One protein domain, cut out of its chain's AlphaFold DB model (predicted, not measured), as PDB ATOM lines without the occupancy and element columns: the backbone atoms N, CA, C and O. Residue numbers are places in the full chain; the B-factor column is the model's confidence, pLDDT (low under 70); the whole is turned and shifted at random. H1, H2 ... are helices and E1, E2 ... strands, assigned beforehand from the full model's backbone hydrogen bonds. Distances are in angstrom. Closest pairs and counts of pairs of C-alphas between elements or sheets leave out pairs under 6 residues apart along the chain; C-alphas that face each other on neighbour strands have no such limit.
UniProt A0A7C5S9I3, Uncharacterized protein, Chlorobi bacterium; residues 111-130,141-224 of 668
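This is residues 111 to 130 and 141 to 224 of the 668 residues of an uncharacterized protein of Chlorobi bacterium (UniProt A0A7C5S9I3). A twisted sheet of four long strands, E1 to E4, makes one end of this domain, and a loose cluster of three short helices, H1, H3 and H4, sits beyond one end of its strands, with H1 nearest to the sheet. The short strand E5 runs over the sheet beside the edge strand E1, and the small helix H2 is set off from the other helices. The printed part has 104 residues, with four named helices followed by five named strands, H1 H2 H3 H4 E1 E2 E3 E4 E5; the sheet's order is E1 - E2 - E3 - E4, all antiparallel, and the class is mixed, helices and strands. The whole is loose, with a radius of gyration of the C-alphas of 16.2 A and spans of 50 by 36 by 22 A.

E1, residues 173 to 178, E2, residues 182 to 189, E3, residues 192 to 200, and E4, residues 205 to 212, form a meander, each strand the antiparallel neighbour of the one before. In the hairpin E1 and E2, N 177 and O 184 are 2.9 A apart, within hydrogen-bond range; in E2 and E3, N 187 and O 194 are 2.7 A apart; in E3 and E4, N 195 and O 211 are 2.8 A apart. E5, residues 219 to 222, pairs with no named strand; its closest C-alphas to E1 are those of Ala 219 and Ala 175, 5.4 A apart. H1, residues 113 to 121, only grazes the sheet, with its residues 115 to 120; its closest C-alphas to E3 are those of Ile 116 and Thr 192, 7.1 A apart. H1 and H4, residues 152 to 161, touch at a steep tilt of 46 degrees, the same way, closest at the C-alphas of Ala 113 and Asp 152, 5.2 A. H1 and H3, residues 141 to 148, touch at a shallow tilt of 29 degrees, opposite ways, closest at the C-alphas of Cys 121 and Gln 144, 6.0 A. H2, residues 125 to 128, touches no helix and is not on the sheet. In H1, H3 and H4 every O i to N i+4 pair is within hydrogen-bond range; H2 is too short for such a pair.

E3 is the longest strand, 25.8 A from C-alpha 192 at (325.776, 315.153, 174.530) to C-alpha 200 at (325.962, 290.011, 180.497). E2 measures 22.0 A, E4 20.3 A, E1 13.6 A and E5 10.7 A. H4 is the longest helix, 14.2 A; H1 measures 12.0 A, H3 10.6 A and H2 5.1 A. H1 begins at C-alpha 113, at (323.915, 321.121, 183.460).

The two C-alphas farthest apart are those of Ser 142 and Pro 203, 51.4 A. Residues 131 to 140 are not printed, and C-alphas 130 and 141 are 16.3 A apart across the cut. The link from H4 to E1, 11 residues, is long. The mean pLDDT of the printed part is 71.8, and 38 residues are under 70, among them residues 125 to 130 and 158 to 175.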
ATOM      1  N   PRO A 111     319.639 315.082 181.341       66.25
ATOM      2  CA  PRO A 111     320.556 316.183 181.094       66.25
ATOM      3  C   PRO A 111     321.155 316.654 182.426       66.25
ATOM      4  O   PRO A 111     320.453 316.852 183.411       66.25
ATOM      5  N   SER A 112     322.475 316.828 182.463       73.88
ATOM      6  CA  SER A 112     323.190 317.377 183.618       73.88
ATOM      7  C   SER A 112     323.833 318.686 183.194       73.88
ATOM      8  O   SER A 112     324.700 318.689 182.319       73.88
ATOM      9  N   ALA A 113     323.425 319.793 183.812       76.12
ATOM     10  CA  ALA A 113     323.915 321.121 183.460       76.12
ATOM     11  C   ALA A 113     325.434 321.254 183.611       76.12
ATOM     12  O   ALA A 113     326.093 321.841 182.756       76.12
ATOM     13  N   GLU A 114     326.018 320.630 184.640       78.50
ATOM     14  CA  GLU A 114     327.473 320.570 184.810       78.50
ATOM     15  C   GLU A 114     328.159 319.909 183.601       78.50
ATOM     16  O   GLU A 114     329.131 320.434 183.055       78.50
ATOM     17  N   LYS A 115     327.628 318.771 183.138       73.94
ATOM     18  CA  LYS A 115     328.158 318.039 181.979       73.94
ATOM     19  C   LYS A 115     327.961 318.825 180.678       73.94
ATOM     20  O   LYS A 115     328.875 318.909 179.863       73.94
ATOM     21  N   ILE A 116     326.803 319.453 180.511       73.38
ATOM     22  CA  ILE A 116     326.469 320.315 179.371       73.38
ATOM     23  C   ILE A 116     327.412 321.527 179.291       73.38
ATOM     24  O   ILE A 116     327.957 321.792 178.218       73.38
ATOM     25  N   ARG A 117     327.695 322.199 180.418       75.31
ATOM     26  CA  ARG A 117     328.691 323.287 180.484       75.31
ATOM     27  C   ARG A 117     330.057 322.822 179.991       75.31
ATOM     28  O   ARG A 117     330.672 323.514 179.185       75.31
ATOM     29  N   ARG A 118     330.515 321.637 180.418       69.31
ATOM     30  CA  ARG A 118     331.792 321.065 179.950       69.31
ATOM     31  C   ARG A 118     331.801 320.824 178.437       69.31
ATOM     32  O   ARG A 118     332.818 321.072 177.800       69.31
ATOM     33  N   THR A 119     330.686 320.393 177.845       69.25
ATOM     34  CA  THR A 119     330.574 320.246 176.379       69.25
ATOM     35  C   THR A 119     330.675 321.581 175.652       69.25
ATOM     36  O   THR A 119     331.379 321.664 174.650       69.25
ATOM     37  N   LEU A 120     329.971 322.608 176.135       66.81
ATOM     38  CA  LEU A 120     329.941 323.931 175.503       66.81
ATOM     39  C   LEU A 120     331.285 324.663 175.618       66.81
ATOM     40  O   LEU A 120     331.709 325.317 174.670       66.81
ATOM     41  N   CYS A 121     331.958 324.538 176.763       69.62
ATOM     42  CA  CYS A 121     333.242 325.187 177.025       69.62
ATOM     43  C   CYS A 121     334.429 324.452 176.368       69.62
ATOM     44  O   CYS A 121     335.418 325.078 175.988       69.62
ATOM     45  N   GLY A 122     334.334 323.128 176.203       66.25
ATOM     46  CA  GLY A 122     335.422 322.306 175.672       66.25
ATOM     47  C   GLY A 122     336.600 322.166 176.644       66.25
ATOM     48  O   GLY A 122     336.454 322.335 177.854       66.25
ATOM     49  N   PHE A 123     337.776 321.824 176.115       64.00
ATOM     50  CA  PHE A 123     339.006 321.694 176.905       64.00
ATOM     51  C   PHE A 123     339.769 323.023 176.980       64.00
ATOM     52  O   PHE A 123     339.735 323.785 176.009       64.00
ATOM     53  N   PRO A 124     340.523 323.272 178.070       70.50
ATOM     54  CA  PRO A 124     341.444 324.395 178.147       70.50
ATOM     55  C   PRO A 124     342.427 324.373 176.965       70.50
ATOM     56  O   PRO A 124     343.064 323.340 176.721       70.50
ATOM     57  N   PRO A 125     342.607 325.490 176.243       63.59
ATOM     58  CA  PRO A 125     343.491 325.568 175.087       63.59
ATOM     59  C   PRO A 125     344.914 325.065 175.345       63.59
ATOM     60  O   PRO A 125     345.507 324.454 174.468       63.59
ATOM     61  N   GLN A 126     345.446 325.247 176.554       63.31
ATOM     62  CA  GLN A 126     346.801 324.845 176.940       63.31
ATOM     63  C   GLN A 126     346.963 323.327 177.069       63.31
ATOM     64  O   GLN A 126     348.066 322.814 176.890       63.31
ATOM     65  N   GLN A 127     345.875 322.604 177.362       60.28
ATOM     66  CA  GLN A 127     345.870 321.137 177.325       60.28
ATOM     67  C   GLN A 127     345.926 320.618 175.887       60.28
ATOM     68  O   GLN A 127     346.421 319.523 175.644       60.28
ATOM     69  N   LEU A 128     345.423 321.414 174.943       52.09
ATOM     70  CA  LEU A 128     345.444 321.103 173.521       52.09
ATOM     71  C   LEU A 128     346.795 321.519 172.909       52.09
ATOM     72  O   LEU A 128     347.476 320.707 172.290       52.09
ATOM     73  N   PHE A 129     347.234 322.754 173.161       52.97
ATOM     74  CA  PHE A 129     348.471 323.331 172.645       52.97
ATOM     75  C   PHE A 129     349.317 323.926 173.787       52.97
ATOM     76  O   PHE A 129     348.983 324.994 174.313       52.97
ATOM     77  N   PRO A 130     350.474 323.326 174.121       54.44
ATOM     78  CA  PRO A 130     351.366 323.857 175.156       54.44
ATOM     79  C   PRO A 130     351.849 325.298 174.902       54.44
ATOM     80  O   PRO A 130     352.143 326.021 175.846       54.44
ATOM     81  N   ASP A 141     338.673 331.382 179.439       82.19
ATOM     82  CA  ASP A 141     338.301 331.728 180.820       82.19
ATOM     83  C   ASP A 141     337.028 332.596 180.852       82.19
ATOM     84  O   ASP A 141     336.112 332.351 181.640       82.19
ATOM     85  N   SER A 142     336.930 333.575 179.947       76.38
ATOM     86  CA  SER A 142     335.760 334.457 179.821       76.38
ATOM     87  C   SER A 142     334.507 333.681 179.410       76.38
ATOM     88  O   SER A 142     333.422 333.912 179.946       76.38
ATOM     89  N   LEU A 143     334.645 332.726 178.483       72.62
ATOM     90  CA  LEU A 143     333.551 331.845 178.074       72.62
ATOM     91  C   LEU A 143     333.112 330.927 179.220       72.62
ATOM     92  O   LEU A 143     331.914 330.739 179.427       72.62
ATOM     93  N   GLN A 144     334.058 330.374 179.983       79.25
ATOM     94  CA  GLN A 144     333.752 329.548 181.148       79.25
ATOM     95  C   GLN A 144     332.978 330.348 182.206       79.25
ATOM     96  O   GLN A 144     331.970 329.865 182.729       79.25
ATOM     97  N   GLN A 145     333.409 331.582 182.488       83.75
ATOM     98  CA  GLN A 145     332.708 332.491 183.396       83.75
ATOM     99  C   GLN A 145     331.304 332.826 182.883       83.75
ATOM    100  O   GLN A 145     330.347 332.735 183.646       83.75
ATOM    101  N   LEU A 146     331.142 333.124 181.592       80.06
ATOM    102  CA  LEU A 146     329.829 333.374 180.994       80.06
ATOM    103  C   LEU A 146     328.890 332.166 181.133       80.06
ATOM    104  O   LEU A 146     327.757 332.316 181.573       80.06
ATOM    105  N   LEU A 147     329.349 330.952 180.818       77.25
ATOM    106  CA  LEU A 147     328.527 329.739 180.942       77.25
ATOM    107  C   LEU A 147     328.172 329.400 182.399       77.25
ATOM    108  O   LEU A 147     327.204 328.677 182.650       77.25
ATOM    109  N   SER A 148     328.941 329.906 183.368       83.62
ATOM    110  CA  SER A 148     328.641 329.742 184.793       83.62
ATOM    111  C   SER A 148     327.442 330.576 185.256       83.62
ATOM    112  O   SER A 148     326.790 330.190 186.222       83.62
ATOM    113  N   THR A 149     327.104 331.662 184.550       87.00
ATOM    114  CA  THR A 149     325.941 332.509 184.871       87.00
ATOM    115  C   THR A 149     324.644 332.021 184.227       87.00
ATOM    116  O   THR A 149     323.568 332.509 184.566       87.00
ATOM    117  N   TRP A 150     324.721 331.056 183.307       82.62
ATOM    118  CA  TRP A 150     323.553 330.498 182.628       82.62
ATOM    119  C   TRP A 150     322.797 329.518 183.527       82.62
ATOM    120  O   TRP A 150     323.406 328.669 184.193       82.62
ATOM    121  N   SER A 151     321.463 329.598 183.483       86.31
ATOM    122  CA  SER A 151     320.592 328.611 184.119       86.31
ATOM    123  C   SER A 151     320.709 327.251 183.430       86.31
ATOM    124  O   SER A 151     321.102 327.145 182.263       86.31
ATOM    125  N   ASP A 152     320.340 326.194 184.149       82.62
ATOM    126  CA  ASP A 152     320.325 324.828 183.623       82.62
ATOM    127  C   ASP A 152     319.417 324.708 182.384       82.62
ATOM    128  O   ASP A 152     319.780 324.048 181.410       82.62
ATOM    129  N   GLU A 153     318.293 325.430 182.366       81.31
ATOM    130  CA  GLU A 153     317.396 325.525 181.210       81.31
ATOM    131  C   GLU A 153     318.066 326.202 180.010       81.31
ATOM    132  O   GLU A 153     318.007 325.672 178.901       81.31
ATOM    133  N   SER A 154     318.762 327.329 180.210       80.31
ATOM    134  CA  SER A 154     319.483 328.016 179.130       80.31
ATOM    135  C   SER A 154     320.597 327.154 178.542       80.31
ATOM    136  O   SER A 154     320.835 327.185 177.339       80.31
ATOM    137  N   LEU A 155     321.263 326.350 179.369       74.06
ATOM    138  CA  LEU A 155     322.305 325.421 178.936       74.06
ATOM    139  C   LEU A 155     321.748 324.276 178.086       74.06
ATOM    140  O   LEU A 155     322.316 323.949 177.041       74.06
ATOM    141  N   VAL A 156     320.628 323.689 178.511       73.06
ATOM    142  CA  VAL A 156     319.911 322.663 177.741       73.06
ATOM    143  C   VAL A 156     319.402 323.248 176.422       73.06
ATOM    144  O   VAL A 156     319.608 322.650 175.365       73.06
ATOM    145  N   HIS A 157     318.807 324.440 176.469       72.19
ATOM    146  CA  HIS A 157     318.272 325.121 175.296       72.19
ATOM    147  C   HIS A 157     319.370 325.516 174.304       72.19
ATOM    148  O   HIS A 157     319.231 325.262 173.115       72.19
ATOM    149  N   ALA A 158     320.513 326.023 174.769       65.81
ATOM    150  CA  ALA A 158     321.628 326.386 173.898       65.81
ATOM    151  C   ALA A 158     322.240 325.185 173.162       65.81
ATOM    152  O   ALA A 158     322.637 325.314 172.002       65.81
ATOM    153  N   ILE A 159     322.304 324.007 173.798       63.88
ATOM    154  CA  ILE A 159     322.705 322.786 173.088       63.88
ATOM    155  C   ILE A 159     321.632 322.348 172.076       63.88
ATOM    156  O   ILE A 159     321.992 321.878 170.991       63.88
ATOM    157  N   ALA A 160     320.347 322.509 172.399       60.97
ATOM    158  CA  ALA A 160     319.248 322.197 171.485       60.97
ATOM    159  C   ALA A 160     319.220 323.136 170.258       60.97
ATOM    160  O   ALA A 160     319.069 322.667 169.131       60.97
ATOM    161  N   ASP A 161     319.458 324.433 170.458       54.00
ATOM    162  CA  ASP A 161     319.374 325.480 169.431       54.00
ATOM    163  C   ASP A 161     320.643 325.608 168.577       54.00
ATOM    164  O   ASP A 161     320.572 325.846 167.367       54.00
ATOM    165  N   GLY A 162     321.825 325.407 169.174       42.03
ATOM    166  CA  GLY A 162     323.126 325.473 168.496       42.03
ATOM    167  C   GLY A 162     323.352 324.364 167.458       42.03
ATOM    168  O   GLY A 162     324.327 324.403 166.706       42.03
ATOM    169  N   ARG A 163     322.443 323.384 167.373       42.94
ATOM    170  CA  ARG A 163     322.424 322.330 166.354       42.94
ATOM    171  C   ARG A 163     321.129 322.387 165.538       42.94
ATOM    172  O   ARG A 163     320.289 321.500 165.625       42.94
ATOM    173  N   ARG A 164     321.028 323.347 164.609       29.47
ATOM    174  CA  ARG A 164     320.095 323.238 163.458       29.47
ATOM    175  C   ARG A 164     320.366 322.020 162.564       29.47
ATOM    176  O   ARG A 164     319.558 321.694 161.704       29.47
ATOM    177  N   GLU A 165     321.455 321.298 162.800       27.08
ATOM    178  CA  GLU A 165     321.588 319.907 162.398       27.08
ATOM    179  C   GLU A 165     320.954 318.999 163.461       27.08
ATOM    180  O   GLU A 165     321.647 318.253 164.158       27.08
ATOM    181  N   VAL A 166     319.620 319.010 163.534       25.58
ATOM    182  CA  VAL A 166     318.846 317.948 164.186       25.58
ATOM    183  C   VAL A 166     319.197 316.648 163.483       25.58
ATOM    184  O   VAL A 166     318.836 316.411 162.325       25.58
ATOM    185  N   SER A 167     320.003 315.834 164.169       29.23
ATOM    186  CA  SER A 167     319.979 314.393 163.960       29.23
ATOM    187  C   SER A 167     318.561 314.003 164.077       29.23
ATOM    188  O   SER A 167     317.953 314.357 165.080       29.23
ATOM    189  N   SER A 168     318.064 313.316 163.048       28.94
ATOM    190  CA  SER A 168     316.881 312.498 163.195       28.94
ATOM    191  C   SER A 168     316.825 311.960 164.636       28.94
ATOM    192  O   SER A 168     317.881 311.577 165.169       28.94
ATOM    193  N   PRO A 169     315.638 311.908 165.256       29.12
ATOM    194  CA  PRO A 169     315.407 311.133 166.474       29.12
ATOM    195  C   PRO A 169     316.047 309.720 166.443       29.12
ATOM    196  O   PRO A 169     316.267 309.129 167.492       29.12
ATOM    197  N   ASP A 170     316.440 309.225 165.262       32.22
ATOM    198  CA  ASP A 170     317.167 307.978 164.977       32.22
ATOM    199  C   ASP A 170     318.700 308.001 165.223       32.22
ATOM    200  O   ASP A 170     319.397 307.023 164.956       32.22
ATOM    201  N   GLY A 171     319.273 309.102 165.722       38.25
ATOM    202  CA  GLY A 171     320.722 309.294 165.908       38.25
ATOM    203  C   GLY A 171     321.320 308.751 167.215       38.25
ATOM    204  O   GLY A 171     322.282 309.336 167.719       38.25
ATOM    205  N   PHE A 172     320.751 307.692 167.791       42.06
ATOM    206  CA  PHE A 172     321.038 307.298 169.172       42.06
ATOM    207  C   PHE A 172     322.395 306.620 169.396       42.06
ATOM    208  O   PHE A 172     322.844 306.674 170.528       42.06
ATOM    209  N   TRP A 173     323.088 306.037 168.404       52.28
ATOM    210  CA  TRP A 173     324.425 305.431 168.602       52.28
ATOM    211  C   TRP A 173     325.418 305.750 167.481       52.28
ATOM    212  O   TRP A 173     325.121 305.627 166.294       52.28
ATOM    213  N   HIS A 174     326.647 306.105 167.865       55.38
ATOM    214  CA  HIS A 174     327.735 306.415 166.924       55.38
ATOM    215  C   HIS A 174     328.736 305.268 166.749       55.38
ATOM    216  O   HIS A 174     329.370 305.157 165.703       55.38
ATOM    217  N   ALA A 175     328.886 304.425 167.770       69.12
ATOM    218  CA  ALA A 175     329.713 303.227 167.739       69.12
ATOM    219  C   ALA A 175     329.205 302.235 168.789       69.12
ATOM    220  O   ALA A 175     328.791 302.648 169.873       69.12
ATOM    221  N   VAL A 176     329.253 300.945 168.462       74.38
ATOM    222  CA  VAL A 176     328.882 299.834 169.345       74.38
ATOM    223  C   VAL A 176     329.952 298.761 169.210       74.38
ATOM    224  O   VAL A 176     330.431 298.518 168.102       74.38
ATOM    225  N   ASP A 177     330.306 298.120 170.316       82.44
ATOM    226  CA  ASP A 177     331.112 296.906 170.322       82.44
ATOM    227  C   ASP A 177     330.589 295.942 171.384       82.44
ATOM    228  O   ASP A 177     330.091 296.350 172.438       82.44
ATOM    229  N   VAL A 178     330.698 294.651 171.098       83.75
ATOM    230  CA  VAL A 178     330.204 293.588 171.968       83.75
ATOM    231  C   VAL A 178     331.337 292.596 172.179       83.75
ATOM    232  O   VAL A 178     331.898 292.055 171.229       83.75
ATOM    233  N   GLY A 179     331.666 292.374 173.446       82.75
ATOM    234  CA  GLY A 179     332.547 291.326 173.939       82.75
ATOM    235  C   GLY A 179     331.759 290.143 174.510       82.75
ATOM    236  O   GLY A 179     330.525 290.102 174.505       82.75
ATOM    237  N   ARG A 180     332.479 289.124 174.996       83.50
ATOM    238  CA  ARG A 180     331.846 287.912 175.549       83.50
ATOM    239  C   ARG A 180     330.978 288.249 176.761       83.50
ATOM    240  O   ARG A 180     329.842 287.795 176.860       83.50
ATOM    241  N   VAL A 181     331.515 289.077 177.655       88.88
ATOM    242  CA  VAL A 181     330.901 289.408 178.950       88.88
ATOM    243  C   VAL A 181     330.319 290.822 178.983       88.88
ATOM    244  O   VAL A 181     329.398 291.077 179.753       88.88
ATOM    245  N   TYR A 182     330.814 291.735 178.147       91.81
ATOM    246  CA  TYR A 182     330.428 293.147 178.170       91.81
ATOM    247  C   TYR A 182     329.991 293.630 176.792       91.81
ATOM    248  O   TYR A 182     330.454 293.116 175.782       91.81
ATOM    249  N   ALA A 183     329.127 294.636 176.756       90.75
ATOM    250  CA  ALA A 183     328.799 295.394 175.556       90.75
ATOM    251  C   ALA A 183     329.001 296.877 175.854       90.75
ATOM    252  O   ALA A 183     328.896 297.296 177.007       90.75
ATOM    253  N   ALA A 184     329.301 297.668 174.835       89.06
ATOM    254  CA  ALA A 184     329.477 299.101 174.972       89.06
ATOM    255  C   ALA A 184     328.905 299.831 173.761       89.06
ATOM    256  O   ALA A 184     329.063 299.385 172.627       89.06
ATOM    257  N   ALA A 185     328.270 300.974 174.002       85.44
ATOM    258  CA  ALA A 185     327.761 301.844 172.955       85.44
ATOM    259  C   ALA A 185     327.981 303.307 173.324       85.44
ATOM    260  O   ALA A 185     327.828 303.706 174.477       85.44
ATOM    261  N   LEU A 186     328.309 304.112 172.321       78.06
ATOM    262  CA  LEU A 186     328.299 305.563 172.425       78.06
ATOM    263  C   LEU A 186     326.922 306.077 172.044       78.06
ATOM    264  O   LEU A 186     326.615 306.136 170.852       78.06
ATOM    265  N   LEU A 187     326.139 306.463 173.044       77.31
ATOM    266  CA  LEU A 187     324.814 307.023 172.873       77.31
ATOM    267  C   LEU A 187     324.837 308.543 172.799       77.31
ATOM    268  O   LEU A 187     325.508 309.175 173.611       77.31
ATOM    269  N   SER A 188     324.087 309.136 171.876       70.62
ATOM    270  CA  SER A 188     323.927 310.593 171.813       70.62
ATOM    271  C   SER A 188     322.522 311.016 172.199       70.62
ATOM    272  O   SER A 188     321.550 310.533 171.632       70.62
ATOM    273  N   SER A 189     322.423 311.960 173.130       64.81
ATOM    274  CA  SER A 189     321.162 312.555 173.572       64.81
ATOM    275  C   SER A 189     321.362 314.046 173.808       64.81
ATOM    276  O   SER A 189     322.364 314.439 174.406       64.81
ATOM    277  N   ASN A 190     320.446 314.884 173.310       61.03
ATOM    278  CA  ASN A 190     320.456 316.340 173.515       61.03
ATOM    279  C   ASN A 190     321.848 316.959 173.319       61.03
ATOM    280  O   ASN A 190     322.375 317.616 174.206       61.03
ATOM    281  N   GLY A 191     322.505 316.639 172.199       57.53
ATOM    282  CA  GLY A 191     323.838 317.139 171.841       57.53
ATOM    283  C   GLY A 191     325.011 316.658 172.710       57.53
ATOM    284  O   GLY A 191     326.158 317.016 172.436       57.53
ATOM    285  N   THR A 192     324.761 315.807 173.699       66.94
ATOM    286  CA  THR A 192     325.776 315.153 174.530       66.94
ATOM    287  C   THR A 192     325.995 313.703 174.116       66.94
ATOM    288  O   THR A 192     325.098 313.089 173.544       66.94
ATOM    289  N   GLN A 193     327.186 313.158 174.389       76.19
ATOM    290  CA  GLN A 193     327.503 311.756 174.120       76.19
ATOM    291  C   GLN A 193     327.880 311.016 175.409       76.19
ATOM    292  O   GLN A 193     328.642 311.509 176.244       76.19
ATOM    293  N   HIS A 194     327.343 309.812 175.551       81.19
ATOM    294  CA  HIS A 194     327.463 308.954 176.714       81.19
ATOM    295  C   HIS A 194     327.941 307.575 176.290       81.19
ATOM    296  O   HIS A 194     327.349 306.933 175.434       81.19
ATOM    297  N   LEU A 195     328.996 307.089 176.924       87.12
ATOM    298  CA  LEU A 195     329.382 305.696 176.849       87.12
ATOM    299  C   LEU A 195     328.524 304.894 177.824       87.12
ATOM    300  O   LEU A 195     328.646 305.063 179.035       87.12
ATOM    301  N   VAL A 196     327.689 304.006 177.303       88.38
ATOM    302  CA  VAL A 196     326.955 303.030 178.104       88.38
ATOM    303  C   VAL A 196     327.660 301.690 177.998       88.38
ATOM    304  O   VAL A 196     327.950 301.231 176.895       88.38
ATOM    305  N   LEU A 197     327.950 301.081 179.146       91.75
ATOM    306  CA  LEU A 197     328.485 299.733 179.254       91.75
ATOM    307  C   LEU A 197     327.443 298.817 179.883       91.75
ATOM    308  O   LEU A 197     326.858 299.145 180.918       91.75
ATOM    309  N   TRP A 198     327.270 297.646 179.289       92.75
ATOM    310  CA  TRP A 198     326.434 296.575 179.809       92.75
ATOM    311  C   TRP A 198     327.280 295.385 180.225       92.75
ATOM    312  O   TRP A 198     328.296 295.081 179.599       92.75
ATOM    313  N   GLN A 199     326.818 294.677 181.249       93.38
ATOM    314  CA  GLN A 199     327.344 293.380 181.648       93.38
ATOM    315  C   GLN A 199     326.312 292.299 181.332       93.38
ATOM    316  O   GLN A 199     325.129 292.439 181.654       93.38
ATOM    317  N   ARG A 200     326.772 291.201 180.730       91.38
ATOM    318  CA  ARG A 200     325.962 290.011 180.497       91.38
ATOM    319  C   ARG A 200     325.694 289.319 181.835       91.38
ATOM    320  O   ARG A 200     326.609 289.070 182.618       91.38
ATOM    321  N   THR A 201     324.433 289.016 182.092       88.50
ATOM    322  CA  THR A 201     323.919 288.323 183.279       88.50
ATOM    323  C   THR A 201     322.955 287.219 182.845       88.50
ATOM    324  O   THR A 201     322.591 287.133 181.677       88.50
ATOM    325  N   SER A 202     322.533 286.352 183.763       84.25
ATOM    326  CA  SER A 202     321.393 285.464 183.517       84.25
ATOM    327  C   SER A 202     320.146 286.150 184.091       84.25
ATOM    328  O   SER A 202     320.166 286.433 185.291       84.25
ATOM    329  N   PRO A 203     319.112 286.499 183.288       77.31
ATOM    330  CA  PRO A 203     318.802 286.012 181.933       77.31
ATOM    331  C   PRO A 203     319.156 286.945 180.745       77.31
ATOM    332  O   PRO A 203     318.791 286.625 179.618       77.31
ATOM    333  N   GLY A 204     319.830 288.084 180.940       87.38
ATOM    334  CA  GLY A 204     320.112 289.021 179.839       87.38
ATOM    335  C   GLY A 204     321.163 290.082 180.162       87.38
ATOM    336  O   GLY A 204     322.093 289.850 180.932       87.38
ATOM    337  N   TRP A 205     321.038 291.273 179.585       92.00
ATOM    338  CA  TRP A 205     321.990 292.363 179.801       92.00
ATOM    339  C   TRP A 205     321.506 293.338 180.872       92.00
ATOM    340  O   TRP A 205     320.339 293.719 180.894       92.00
ATOM    341  N   ARG A 206     322.424 293.794 181.732       91.94
ATOM    342  CA  ARG A 206     322.178 294.908 182.659       91.94
ATOM    343  C   ARG A 206     323.098 296.073 182.346       91.94
ATOM    344  O   ARG A 206     324.260 295.852 181.998       91.94
ATOM    345  N   VAL A 207     322.603 297.297 182.507       90.81
ATOM    346  CA  VAL A 207     323.458 298.490 182.487       90.81
ATOM    347  C   VAL A 207     324.428 298.381 183.664       90.81
ATOM    348  O   VAL A 207     324.010 298.249 184.812       90.81
ATOM    349  N   ASP A 208     325.721 298.380 183.368       91.31
ATOM    350  CA  ASP A 208     326.794 298.276 184.358       91.31
ATOM    351  C   ASP A 208     327.343 299.663 184.707       91.31
ATOM    352  O   ASP A 208     327.580 299.964 185.874       91.31
ATOM    353  N   THR A 209     327.542 300.534 183.714       89.69
ATOM    354  CA  THR A 209     328.088 301.881 183.928       89.69
ATOM    355  C   THR A 209     327.700 302.822 182.783       89.69
ATOM    356  O   THR A 209     327.668 302.415 181.626       89.69
ATOM    357  N   VAL A 210     327.443 304.097 183.099       87.19
ATOM    358  CA  VAL A 210     327.227 305.175 182.118       87.19
ATOM    359  C   VAL A 210     328.254 306.276 182.354       87.19
ATOM    360  O   VAL A 210     328.322 306.854 183.439       87.19
ATOM    361  N   ILE A 211     329.055 306.583 181.339       85.00
ATOM    362  CA  ILE A 211     330.145 307.560 181.401       85.00
ATOM    363  C   ILE A 211     329.873 308.679 180.413       85.00
ATOM    364  O   ILE A 211     329.501 308.452 179.269       85.00
ATOM    365  N   PHE A 212     330.064 309.913 180.860       79.31
ATOM    366  CA  PHE A 212     329.957 311.083 180.002       79.31
ATOM    367  C   PHE A 212     331.231 311.265 179.175       79.31
ATOM    368  O   PHE A 212     332.325 311.256 179.740       79.31
ATOM    369  N   VAL A 213     331.093 311.447 177.860       75.44
ATOM    370  CA  VAL A 213     332.229 311.577 176.938       75.44
ATOM    371  C   VAL A 213     332.335 313.027 176.465       75.44
ATOM    372  O   VAL A 213     331.617 313.463 175.563       75.44
ATOM    373  N   VAL A 214     333.244 313.787 177.082       67.56
ATOM    374  CA  VAL A 214     333.461 315.211 176.778       67.56
ATOM    375  C   VAL A 214     333.988 315.372 175.349       67.56
ATOM    376  O   VAL A 214     335.023 314.819 174.986       67.56
ATOM    377  N   GLY A 215     333.258 316.134 174.529       62.25
ATOM    378  CA  GLY A 215     333.567 316.385 173.115       62.25
ATOM    379  C   GLY A 215     333.314 315.194 172.170       62.25
ATOM    380  O   GLY A 215     333.549 315.300 170.965       62.25
ATOM    381  N   GLY A 216     332.835 314.066 172.698       70.25
ATOM    382  CA  GLY A 216     332.467 312.875 171.939       70.25
ATOM    383  C   GLY A 216     333.633 312.000 171.456       70.25
ATOM    384  O   GLY A 216     334.801 312.367 171.520       70.25
ATOM    385  N   ALA A 217     333.283 310.825 170.950       70.38
ATOM    386  CA  ALA A 217     334.113 309.777 170.386       70.38
ATOM    387  C   ALA A 217     333.458 309.246 169.096       70.38
ATOM    388  O   ALA A 217     332.236 309.312 168.921       70.38
ATOM    389  N   THR A 218     334.275 308.737 168.173       69.12
ATOM    390  CA  THR A 218     333.808 308.244 166.862       69.12
ATOM    391  C   THR A 218     333.922 306.733 166.720       69.12
ATOM    392  O   THR A 218     333.349 306.165 165.795       69.12
ATOM    393  N   ALA A 219     334.686 306.081 167.594       74.06
ATOM    394  CA  ALA A 219     334.878 304.641 167.590       74.06
ATOM    395  C   ALA A 219     335.192 304.126 169.000       74.06
ATOM    396  O   ALA A 219     335.698 304.860 169.852       74.06
ATOM    397  N   LEU A 220     334.884 302.851 169.226       81.19
ATOM    398  CA  LEU A 220     335.207 302.126 170.447       81.19
ATOM    399  C   LEU A 220     335.539 300.668 170.115       81.19
ATOM    400  O   LEU A 220     335.073 300.153 169.097       81.19
ATOM    401  N   ARG A 221     336.356 300.024 170.953       84.38
ATOM    402  CA  ARG A 221     336.713 298.607 170.822       84.38
ATOM    403  C   ARG A 221     337.112 298.001 172.165       84.38
ATOM    404  O   ARG A 221     337.957 298.563 172.869       84.38
ATOM    405  N   PHE A 222     336.570 296.828 172.482       86.50
ATOM    406  CA  PHE A 222     337.089 295.968 173.542       86.50
ATOM    407  C   PHE A 222     338.397 295.325 173.088       86.50
ATOM    408  O   PHE A 222     338.458 294.627 172.077       86.50
ATOM    409  N   LEU A 223     339.463 295.548 173.849       84.06
ATOM    410  CA  LEU A 223     340.744 294.885 173.604       84.06
ATOM    411  C   LEU A 223     340.771 293.497 174.238       84.06
ATOM    412  O   LEU A 223     341.294 292.536 173.670       84.06
ATOM    413  N   ASP A 224     340.147 293.376 175.398       84.19
ATOM    414  CA  ASP A 224     339.956 292.145 176.146       84.19
ATOM    415  C   ASP A 224     338.706 292.279 177.031       84.19
ATOM    416  O   ASP A 224     337.969 293.261 176.932       84.19
TER     417      ASP A 224